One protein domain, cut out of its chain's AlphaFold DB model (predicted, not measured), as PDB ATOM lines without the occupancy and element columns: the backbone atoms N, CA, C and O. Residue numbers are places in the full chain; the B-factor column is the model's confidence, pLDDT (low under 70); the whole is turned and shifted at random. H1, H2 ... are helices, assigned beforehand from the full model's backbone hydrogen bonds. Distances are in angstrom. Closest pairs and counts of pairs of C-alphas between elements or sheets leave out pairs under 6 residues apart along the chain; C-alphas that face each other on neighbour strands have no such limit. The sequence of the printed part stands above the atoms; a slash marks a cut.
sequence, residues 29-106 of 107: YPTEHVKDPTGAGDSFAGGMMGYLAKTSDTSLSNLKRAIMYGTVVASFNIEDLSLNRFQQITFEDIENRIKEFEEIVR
ATOM      1  N   TYR A  29     141.715 142.979 143.220       97.31
ATOM      2  CA  TYR A  29     142.281 143.474 141.970       97.31
ATOM      3  C   TYR A  29     143.783 143.115 141.920       97.31
ATOM      4  O   TYR A  29     144.458 143.266 142.945       97.31
ATOM      5  N   PRO A  30     144.311 142.617 140.786       94.75
ATOM      6  CA  PRO A  30     145.697 142.166 140.671       94.75
ATOM      7  C   PRO A  30     146.674 143.347 140.546       94.75
ATOM      8  O   PRO A  30     147.219 143.615 139.481       94.75
ATOM      9  N   THR A  31     146.911 144.067 141.643       93.31
ATOM     10  CA  THR A  31     147.887 145.164 141.679       93.31
ATOM     11  C   THR A  31     149.320 144.622 141.579       93.31
ATOM     12  O   THR A  31     149.760 143.889 142.463       93.31
ATOM     13  N   GLU A  32     150.067 145.015 140.541       88.00
ATOM     14  CA  GLU A  32     151.453 144.561 140.309       88.00
ATOM     15  C   GLU A  32     152.431 145.005 141.409       88.00
ATOM     16  O   GLU A  32     153.307 144.243 141.823       88.00
ATOM     17  N   HIS A  33     152.278 146.238 141.901       89.62
ATOM     18  CA  HIS A  33     153.185 146.848 142.869       89.62
ATOM     19  C   HIS A  33     152.429 147.368 144.090       89.62
ATOM     20  O   HIS A  33     151.781 148.412 144.047       89.62
ATOM     21  N   VAL A  34     152.549 146.642 145.201       95.25
ATOM     22  CA  VAL A  34     152.041 147.062 146.512       95.25
ATOM     23  C   VAL A  34     153.161 147.765 147.273       95.25
ATOM     24  O   VAL A  34     154.199 147.159 147.539       95.25
ATOM     25  N   LYS A  35     152.954 149.037 147.624       96.94
ATOM     26  CA  LYS A  35     153.940 149.876 148.321       96.94
ATOM     27  C   LYS A  35     153.585 150.127 149.786       96.94
ATOM     28  O   LYS A  35     154.473 150.058 150.630       96.94
ATOM     29  N   ASP A  36     152.315 150.384 150.094       96.44
ATOM     30  CA  ASP A  36     151.834 150.620 151.462       96.44
ATOM     31  C   ASP A  36     150.397 150.090 151.625       96.44
ATOM     32  O   ASP A  36     149.479 150.639 151.027       96.44
ATOM     33  N   PRO A  37     150.145 149.031 152.417       94.88
ATOM     34  CA  PRO A  37     148.789 148.516 152.622       94.88
ATOM     35  C   PRO A  37     147.937 149.391 153.564       94.88
ATOM     36  O   PRO A  37     146.752 149.103 153.775       94.88
ATOM     37  N   THR A  38     148.523 150.421 154.179       96.62
ATOM     38  CA  THR A  38     147.835 151.293 155.132       96.62
ATOM     39  C   THR A  38     146.713 152.069 154.447       96.62
ATOM     40  O   THR A  38     146.911 152.732 153.435       96.62
ATOM     41  N   GLY A  39     145.514 152.017 155.033       96.62
ATOM     42  CA  GLY A  39     144.334 152.699 154.497       96.62
ATOM     43  C   GLY A  39     143.530 151.883 153.482       96.62
ATOM     44  O   GLY A  39     142.468 152.343 153.063       96.62
ATOM     45  N   ALA A  40     143.945 150.658 153.134       97.06
ATOM     46  CA  ALA A  40     143.238 149.848 152.136       97.06
ATOM     47  C   ALA A  40     141.801 149.507 152.568       97.06
ATOM     48  O   ALA A  40     140.888 149.462 151.744       97.06
ATOM     49  N   GLY A  41     141.592 149.274 153.868       97.50
ATOM     50  CA  GLY A  41     140.270 149.013 154.444       97.50
ATOM     51  C   GLY A  41     139.348 150.231 154.383       97.50
ATOM     52  O   GLY A  41     138.219 150.121 153.907       97.50
ATOM     53  N   ASP A  42     139.843 151.398 154.796       98.12
ATOM     54  CA  ASP A  42     139.068 152.643 154.775       98.12
ATOM     55  C   ASP A  42     138.806 153.123 153.346       98.12
ATOM     56  O   ASP A  42     137.700 153.551 153.032       98.12
ATOM     57  N   SER A  43     139.779 152.968 152.447       98.00
ATOM     58  CA  SER A  43     139.626 153.255 151.017       98.00
ATOM     59  C   SER A  43     138.592 152.333 150.368       98.00
ATOM     60  O   SER A  43     137.756 152.791 149.588       98.00
ATOM     61  N   PHE A  44     138.587 151.045 150.733       98.44
ATOM     62  CA  PHE A  44     137.552 150.103 150.308       98.44
ATOM     63  C   PHE A  44     136.164 150.544 150.778       98.44
ATOM     64  O   PHE A  44     135.229 150.622 149.976       98.44
ATOM     65  N   ALA A  45     136.028 150.861 152.067       98.31
ATOM     66  CA  ALA A  45     134.766 151.319 152.632       98.31
ATOM     67  C   ALA A  45     134.313 152.636 151.984       98.31
ATOM     68  O   ALA A  45     133.151 152.757 151.602       98.31
ATOM     69  N   GLY A  46     135.226 153.588 151.787       98.25
ATOM     70  CA  GLY A  46     134.967 154.874 151.146       98.25
ATOM     71  C   GLY A  46     134.504 154.732 149.697       98.25
ATOM     72  O   GLY A  46     133.477 155.302 149.331       98.25
ATOM     73  N   GLY A  47     135.191 153.920 148.887       98.31
ATOM     74  CA  GLY A  47     134.794 153.648 147.502       98.31
ATOM     75  C   GLY A  47     133.422 152.975 147.403       98.31
ATOM     76  O   GLY A  47     132.581 153.381 146.599       98.31
ATOM     77  N   MET A  48     133.156 152.001 148.277       98.50
ATOM     78  CA  MET A  48     131.861 151.324 148.344       98.50
ATOM     79  C   MET A  48     130.735 152.278 148.760       98.50
ATOM     80  O   MET A  48     129.708 152.360 148.087       98.50
ATOM     81  N   MET A  49     130.919 153.017 149.858       98.38
ATOM     82  CA  MET A  49     129.910 153.948 150.366       98.38
ATOM     83  C   MET A  49     129.669 155.102 149.393       98.38
ATOM     84  O   MET A  49     128.521 155.491 149.191       98.38
ATOM     85  N   GLY A  50     130.717 155.605 148.735       98.19
ATOM     86  CA  GLY A  50     130.606 156.627 147.697       98.19
ATOM     87  C   GLY A  50     129.738 156.174 146.522       98.19
ATOM     88  O   GLY A  50     128.875 156.924 146.066       98.19
ATOM     89  N   TYR A  51     129.891 154.924 146.075       98.44
ATOM     90  CA  TYR A  51     129.056 154.365 145.010       98.44
ATOM     91  C   TYR A  51     127.584 154.196 145.427       98.44
ATOM     92  O   TYR A  51     126.672 154.561 144.678       98.44
ATOM     93  N   LEU A  52     127.334 153.692 146.640       98.38
ATOM     94  CA  LEU A  52     125.973 153.569 147.179       98.38
ATOM     95  C   LEU A  52     125.299 154.937 147.322       98.38
ATOM     96  O   LEU A  52     124.145 155.096 146.936       98.38
ATOM     97  N   ALA A  53     126.026 155.941 147.815       98.38
ATOM     98  CA  ALA A  53     125.519 157.305 147.930       98.38
ATOM     99  C   ALA A  53     125.182 157.904 146.553       98.38
ATOM    100  O   ALA A  53     124.109 158.480 146.384       98.38
ATOM    101  N   LYS A  54     126.052 157.709 145.550       97.69
ATOM    102  CA  LYS A  54     125.840 158.175 144.167       97.69
ATOM    103  C   LYS A  54     124.573 157.594 143.534       97.69
ATOM    104  O   LYS A  54     123.902 158.279 142.769       97.69
ATOM    105  N   THR A  55     124.267 156.333 143.821       98.00
ATOM    106  CA  THR A  55     123.152 155.598 143.197       98.00
ATOM    107  C   THR A  55     121.865 155.635 144.017       98.00
ATOM    108  O   THR A  55     120.793 155.415 143.463       98.00
ATOM    109  N   SER A  56     121.951 155.922 145.322       97.56
ATOM    110  CA  SER A  56     120.826 155.848 146.267       97.56
ATOM    111  C   SER A  56     120.109 154.486 146.273       97.56
ATOM    112  O   SER A  56     118.942 154.395 146.650       97.56
ATOM    113  N   ASP A  57     120.811 153.416 145.887       97.44
ATOM    114  CA  ASP A  57     120.282 152.054 145.834       97.44
ATOM    115  C   ASP A  57     121.076 151.128 146.768       97.44
ATOM    116  O   ASP A  57     122.298 151.017 146.689       97.44
ATOM    117  N   THR A  58     120.378 150.438 147.668       95.75
ATOM    118  CA  THR A  58     120.961 149.457 148.604       95.75
ATOM    119  C   THR A  58     120.514 148.025 148.299       95.75
ATOM    120  O   THR A  58     120.618 147.130 149.143       95.75
ATOM    121  N   SER A  59     120.015 147.789 147.081       95.06
ATOM    122  CA  SER A  59     119.713 146.462 146.558       95.06
ATOM    123  C   SER A  59     120.949 145.563 146.580       95.06
ATOM    124  O   SER A  59     122.092 146.015 146.483       95.06
ATOM    125  N   LEU A  60     120.733 144.249 146.676       94.06
ATOM    126  CA  LEU A  60     121.831 143.280 146.691       94.06
ATOM    127  C   LEU A  60     122.689 143.360 145.415       94.06
ATOM    128  O   LEU A  60     123.906 143.217 145.490       94.06
ATOM    129  N   SER A  61     122.077 143.604 144.254       94.12
ATOM    130  CA  SER A  61     122.791 143.835 142.993       94.12
ATOM    131  C   SER A  61     123.689 145.066 143.070       94.12
ATOM    132  O   SER A  61     124.854 144.997 142.679       94.12
ATOM    133  N   ASN A  62     123.186 146.166 143.632       96.69
ATOM    134  CA  ASN A  62     123.956 147.396 143.737       96.69
ATOM    135  C   ASN A  62     125.050 147.312 144.809       96.69
ATOM    136  O   ASN A  62     126.139 147.838 144.610       96.69
ATOM    137  N   LEU A  63     124.829 146.557 145.891       97.00
ATOM    138  CA  LEU A  63     125.862 146.227 146.880       97.00
ATOM    139  C   LEU A  63     127.031 145.452 146.264       97.00
ATOM    140  O   LEU A  63     128.184 145.759 146.559       97.00
ATOM    141  N   LYS A  64     126.763 144.479 145.382       95.75
ATOM    142  CA  LYS A  64     127.832 143.770 144.657       95.75
ATOM    143  C   LYS A  64     128.661 144.739 143.818       95.75
ATOM    144  O   LYS A  64     129.886 144.686 143.872       95.75
ATOM    145  N   ARG A  65     128.005 145.665 143.110       96.75
ATOM    146  CA  ARG A  65     128.688 146.691 142.311       96.75
ATOM    147  C   ARG A  65     129.469 147.674 143.188       96.75
ATOM    148  O   ARG A  65     130.627 147.945 142.897       96.75
ATOM    149  N   ALA A  66     128.915 148.096 144.322       98.19
ATOM    150  CA  ALA A  66     129.609 148.928 145.303       98.19
ATOM    151  C   ALA A  66     130.886 148.265 145.841       98.19
ATOM    152  O   ALA A  66     131.908 148.926 146.008       98.19
ATOM    153  N   ILE A  67     130.860 146.950 146.075       97.94
ATOM    154  CA  ILE A  67     132.045 146.187 146.486       97.94
ATOM    155  C   ILE A  67     133.120 146.185 145.390       97.94
ATOM    156  O   ILE A  67     134.306 146.241 145.721       97.94
ATOM    157  N   MET A  68     132.745 146.171 144.103       97.19
ATOM    158  CA  MET A  68     133.711 146.329 143.003       97.19
ATOM    159  C   MET A  68     134.400 147.694 143.073       97.19
ATOM    160  O   MET A  68     135.627 147.753 143.065       97.19
ATOM    161  N   TYR A  69     133.630 148.772 143.256       98.38
ATOM    162  CA  TYR A  69     134.174 150.123 143.449       98.38
ATOM    163  C   TYR A  69     135.088 150.216 144.670       98.38
ATOM    164  O   TYR A  69     136.192 150.740 144.562       98.38
ATOM    165  N   GLY A  70     134.686 149.657 145.811       98.38
ATOM    166  CA  GLY A  70     135.554 149.583 146.987       98.38
ATOM    167  C   GLY A  70     136.861 148.838 146.698       98.38
ATOM    168  O   GLY A  70     137.938 149.292 147.076       98.38
ATOM    169  N   THR A  71     136.789 147.712 145.985       98.12
ATOM    170  CA  THR A  71     137.971 146.911 145.626       98.12
ATOM    171  C   THR A  71     138.932 147.695 144.732       98.12
ATOM    172  O   THR A  71     140.129 147.731 145.015       98.12
ATOM    173  N   VAL A  72     138.415 148.377 143.708       98.06
ATOM    174  CA  VAL A  72     139.218 149.203 142.796       98.06
ATOM    175  C   VAL A  72     139.808 150.421 143.501       98.06
ATOM    176  O   VAL A  72     140.997 150.688 143.355       98.06
ATOM    177  N   VAL A  73     139.041 151.134 144.325       98.25
ATOM    178  CA  VAL A  73     139.564 152.296 145.063       98.25
ATOM    179  C   VAL A  73     140.679 151.881 146.029       98.25
ATOM    180  O   VAL A  73     141.722 152.531 146.082       98.25
ATOM    181  N   ALA A  74     140.518 150.758 146.734       98.12
ATOM    182  CA  ALA A  74     141.577 150.210 147.580       98.12
ATOM    183  C   ALA A  74     142.822 149.795 146.779       98.12
ATOM    184  O   ALA A  74     143.934 149.951 147.272       98.12
ATOM    185  N   SER A  75     142.651 149.310 145.545       97.88
ATOM    186  CA  SER A  75     143.778 148.933 144.683       97.88
ATOM    187  C   SER A  75     144.680 150.113 144.318       97.88
ATOM    188  O   SER A  75     145.875 149.913 144.157       97.88
ATOM    189  N   PHE A  76     144.134 151.331 144.221       98.06
ATOM    190  CA  PHE A  76     144.939 152.537 144.020       98.06
ATOM    191  C   PHE A  76     145.634 152.965 145.308       98.06
ATOM    192  O   PHE A  76     146.809 153.309 145.278       98.06
ATOM    193  N   ASN A  77     144.939 152.930 146.448       97.88
ATOM    194  CA  ASN A  77     145.540 153.331 147.720       97.88
ATOM    195  C   ASN A  77     146.849 152.583 148.003       97.88
ATOM    196  O   ASN A  77     147.811 153.210 148.421       97.88
ATOM    197  N   ILE A  78     146.900 151.283 147.709       97.56
ATOM    198  CA  ILE A  78     148.067 150.461 148.041       97.56
ATOM    199  C   ILE A  78     149.284 150.651 147.119       97.56
ATOM    200  O   ILE A  78     150.350 150.100 147.404       97.56
ATOM    201  N   GLU A  79     149.152 151.402 146.021       97.75
ATOM    202  CA  GLU A  79     150.230 151.634 145.044       97.75
ATOM    203  C   GLU A  79     151.245 152.694 145.505       97.75
ATOM    204  O   GLU A  79     152.361 152.741 144.984       97.75
ATOM    205  N   ASP A  80     150.901 153.544 146.479       97.31
ATOM    206  CA  ASP A  80     151.818 154.560 147.006       97.31
ATOM    207  C   ASP A  80     151.600 154.842 148.497       97.31
ATOM    208  O   ASP A  80     150.601 154.445 149.082       97.31
ATOM    209  N   LEU A  81     152.556 155.528 149.124       96.25
ATOM    210  CA  LEU A  81     152.503 155.861 150.544       96.25
ATOM    211  C   LEU A  81     151.320 156.797 150.844       96.25
ATOM    212  O   LEU A  81     151.189 157.856 150.219       96.25
ATOM    213  N   SER A  82     150.525 156.470 151.868       92.81
ATOM    214  CA  SER A  82     149.412 157.314 152.325       92.81
ATOM    215  C   SER A  82     148.426 157.652 151.183       92.81
ATOM    216  O   SER A  82     147.951 156.773 150.468       92.81
ATOM    217  N   LEU A  83     148.071 158.927 151.004       93.44
ATOM    218  CA  LEU A  83     147.111 159.388 149.997       93.44
ATOM    219  C   LEU A  83     147.771 159.821 148.678       93.44
ATOM    220  O   LEU A  83     147.084 160.362 147.811       93.44
ATOM    221  N   ASN A  84     149.083 159.613 148.509       97.06
ATOM    222  CA  ASN A  84     149.832 160.134 147.360       97.06
ATOM    223  C   ASN A  84     149.266 159.646 146.028       97.06
ATOM    224  O   ASN A  84     149.106 160.442 145.102       97.06
ATOM    225  N   ARG A  85     148.889 158.363 145.944       96.50
ATOM    226  CA  ARG A  85     148.309 157.825 144.714       96.50
ATOM    227  C   ARG A  85     146.993 158.506 144.350       96.50
ATOM    228  O   ARG A  85     146.758 158.793 143.182       96.50
ATOM    229  N   PHE A  86     146.164 158.841 145.338       96.69
ATOM    230  CA  PHE A  86     144.887 159.515 145.097       96.69
ATOM    231  C   PHE A  86     145.030 160.935 144.551       96.69
ATOM    232  O   PHE A  86     144.127 161.413 143.875       96.69
ATOM    233  N   GLN A  87     146.163 161.598 144.784       96.69
ATOM    234  CA  GLN A  87     146.435 162.924 144.217       96.69
ATOM    235  C   GLN A  87     146.768 162.878 142.717       96.69
ATOM    236  O   GLN A  87     146.813 163.919 142.068       96.69
ATOM    237  N   GLN A  88     147.032 161.685 142.177       97.25
ATOM    238  CA  GLN A  88     147.494 161.480 140.802       97.25
ATOM    239  C   GLN A  88     146.434 160.862 139.893       97.25
ATOM    240  O   GLN A  88     146.658 160.780 138.689       97.25
ATOM    241  N   ILE A  89     145.323 160.387 140.458       97.94
ATOM    242  CA  ILE A  89     144.267 159.717 139.702       97.94
ATOM    243  C   ILE A  89     143.011 160.574 139.637       97.94
ATOM    244  O   ILE A  89     142.740 161.427 140.483       97.94
ATOM    245  N   THR A  90     142.213 160.288 138.630       98.06
ATOM    246  CA  THR A  90     140.926 160.899 138.356       98.06
ATOM    247  C   THR A  90     139.806 159.878 138.529       98.06
ATOM    248  O   THR A  90     140.023 158.679 138.712       98.06
ATOM    249  N   PHE A  91     138.565 160.350 138.441       96.06
ATOM    250  CA  PHE A  91     137.419 159.449 138.383       96.06
ATOM    251  C   PHE A  91     137.439 158.563 137.122       96.06
ATOM    252  O   PHE A  91     136.971 157.431 137.168       96.06
ATOM    253  N   GLU A  92     138.009 159.047 136.014       98.25
ATOM    254  CA  GLU A  92     138.149 158.269 134.779       98.25
ATOM    255  C   GLU A  92     139.096 157.076 134.966       98.25
ATOM    256  O   GLU A  92     138.784 155.977 134.515       98.25
ATOM    257  N   ASP A  93     140.187 157.247 135.716       98.38
ATOM    258  CA  ASP A  93     141.097 156.147 136.061       98.38
ATOM    259  C   ASP A  93     140.386 155.052 136.869       98.38
ATOM    260  O   ASP A  93     140.589 153.861 136.630       98.38
ATOM    261  N   ILE A  94     139.505 155.449 137.794       98.19
ATOM    262  CA  ILE A  94     138.679 154.516 138.572       98.19
ATOM    263  C   ILE A  94     137.727 153.748 137.654       98.19
ATOM    264  O   ILE A  94     137.650 152.526 137.746       98.19
ATOM    265  N   GLU A  95     137.020 154.435 136.756       97.81
ATOM    266  CA  GLU A  95     136.089 153.796 135.817       97.81
ATOM    267  C   GLU A  95     136.808 152.862 134.832       97.81
ATOM    268  O   GLU A  95     136.306 151.781 134.525       97.81
ATOM    269  N   ASN A  96     138.002 153.231 134.369       98.31
ATOM    270  CA  ASN A  96     138.815 152.377 133.508       98.31
ATOM    271  C   ASN A  96     139.260 151.109 134.241       98.31
ATOM    272  O   ASN A  96     139.103 150.010 133.710       98.31
ATOM    273  N   ARG A  97     139.719 151.239 135.491       97.88
ATOM    274  CA  ARG A  97     140.089 150.082 136.310       97.88
ATOM    275  C   ARG A  97     138.884 149.219 136.700       97.88
ATOM    276  O   ARG A  97     139.029 148.011 136.849       97.88
ATOM    277  N   ILE A  98     137.689 149.798 136.835       97.69
ATOM    278  CA  ILE A  98     136.448 149.028 137.014       97.69
ATOM    279  C   ILE A  98     136.170 148.151 135.797       97.69
ATOM    280  O   ILE A  98     135.920 146.967 135.985       97.69
ATOM    281  N   LYS A  99     136.262 148.693 134.577       97.00
ATOM    282  CA  LYS A  99     136.053 147.913 133.344       97.00
ATOM    283  C   LYS A  99     137.059 146.773 133.221       97.00
ATOM    284  O   LYS A  99     136.677 145.638 132.973       97.00
ATOM    285  N   GLU A 100     138.335 147.064 133.467       96.88
ATOM    286  CA  GLU A 100     139.378 146.035 133.502       96.88
ATOM    287  C   GLU A 100     139.055 144.957 134.546       96.88
ATOM    288  O   GLU A 100     139.172 143.759 134.295       96.88
ATOM    289  N   PHE A 101     138.602 145.372 135.730       96.69
ATOM    290  CA  PHE A 101     138.259 144.430 136.779       96.69
ATOM    291  C   PHE A 101     137.044 143.572 136.425       96.69
ATOM    292  O   PHE A 101     137.075 142.377 136.707       96.69
ATOM    293  N   GLU A 102     136.020 144.135 135.776       95.25
ATOM    294  CA  GLU A 102     134.866 143.402 135.232       95.25
ATOM    295  C   GLU A 102     135.311 142.309 134.248       95.25
ATOM    296  O   GLU A 102     134.870 141.162 134.366       95.25
ATOM    297  N   GLU A 103     136.259 142.616 133.357       94.62
ATOM    298  CA  GLU A 103     136.849 141.640 132.431       94.62
ATOM    299  C   GLU A 103     137.576 140.504 133.172       94.62
ATOM    300  O   GLU A 103     137.410 139.328 132.829       94.62
ATOM    301  N   ILE A 104     138.331 140.830 134.231       92.81
ATOM    302  CA  ILE A 104     139.052 139.850 135.060       92.81
ATOM    303  C   ILE A 104     138.080 138.893 135.758       92.81
ATOM    304  O   ILE A 104     138.298 137.678 135.782       92.81
ATOM    305  N   VAL A 105     137.008 139.428 136.348       92.00
ATOM    306  CA  VAL A 105     136.058 138.636 137.146       92.00
ATOM    307  C   VAL A 105     134.932 138.016 136.315       92.00
ATOM    308  O   VAL A 105     134.154 137.234 136.861       92.00
ATOM    309  N   ARG A 106     134.879 138.308 135.006       79.75
ATOM    310  CA  ARG A 106     133.838 137.866 134.061       79.75
ATOM    311  C   ARG A 106     132.420 138.189 134.552       79.75
ATOM    312  O   ARG A 106     131.551 137.311 134.533       79.75
TER     313      ARG A 106
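What this domain is: This is residues 29 to 106 of the 107 residues of the protein "PfkB domain-containing protein" of Planctomycetes bacterium RIFCSPLOWO2_12_38_17 (UniProt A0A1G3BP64). A helical hairpin, H1 and H2 packed closely together, has a third helix, H3, crossing H2 on a different side from H1, with H2 in the middle. The printed part has 78 residues with three named helices, in the order H1, H2, H3, and no named strand; its class is all helix. It is compact, with a radius of gyration of the C-alphas of 12.1 A and spans of 34 by 24 by 20 A.

How they stand to each other: H1, residues 40 to 55, and H2, residues 60 to 77, form a hairpin: they touch, closest at the C-alphas of Phe 44 and Gly 70, 3.9 A apart, and run opposite ways at a steep tilt of 44 degrees. H2, with residues 68 to 73 alone, touches H3, residues 91 to 105; the closest C-alphas, of Val 72 and Ile 98, are 6.4 A apart. They run opposite ways at a steep tilt of 66 degrees. H1 and H3 are apart. In H1, H2 and H3 every O i to N i+4 pair is within hydrogen-bond range.

Where its parts are: H1 begins at C-alpha 40 (143.238, 149.848, 152.136) and is 22.7 A long. H2 is 25.8 A long. H3, 20.9 A long, ends at C-alpha 105 (136.058, 138.636, 137.146).

The domain as a whole: The C-alphas of Lys 35 and Ser 59, the two farthest apart, are 34.4 A apart. The printed part has no cut. The link from H1 to H2 is tight, and that from H2 to H3, residues 78 to 90, is long. No printed residue is under 70 in pLDDT.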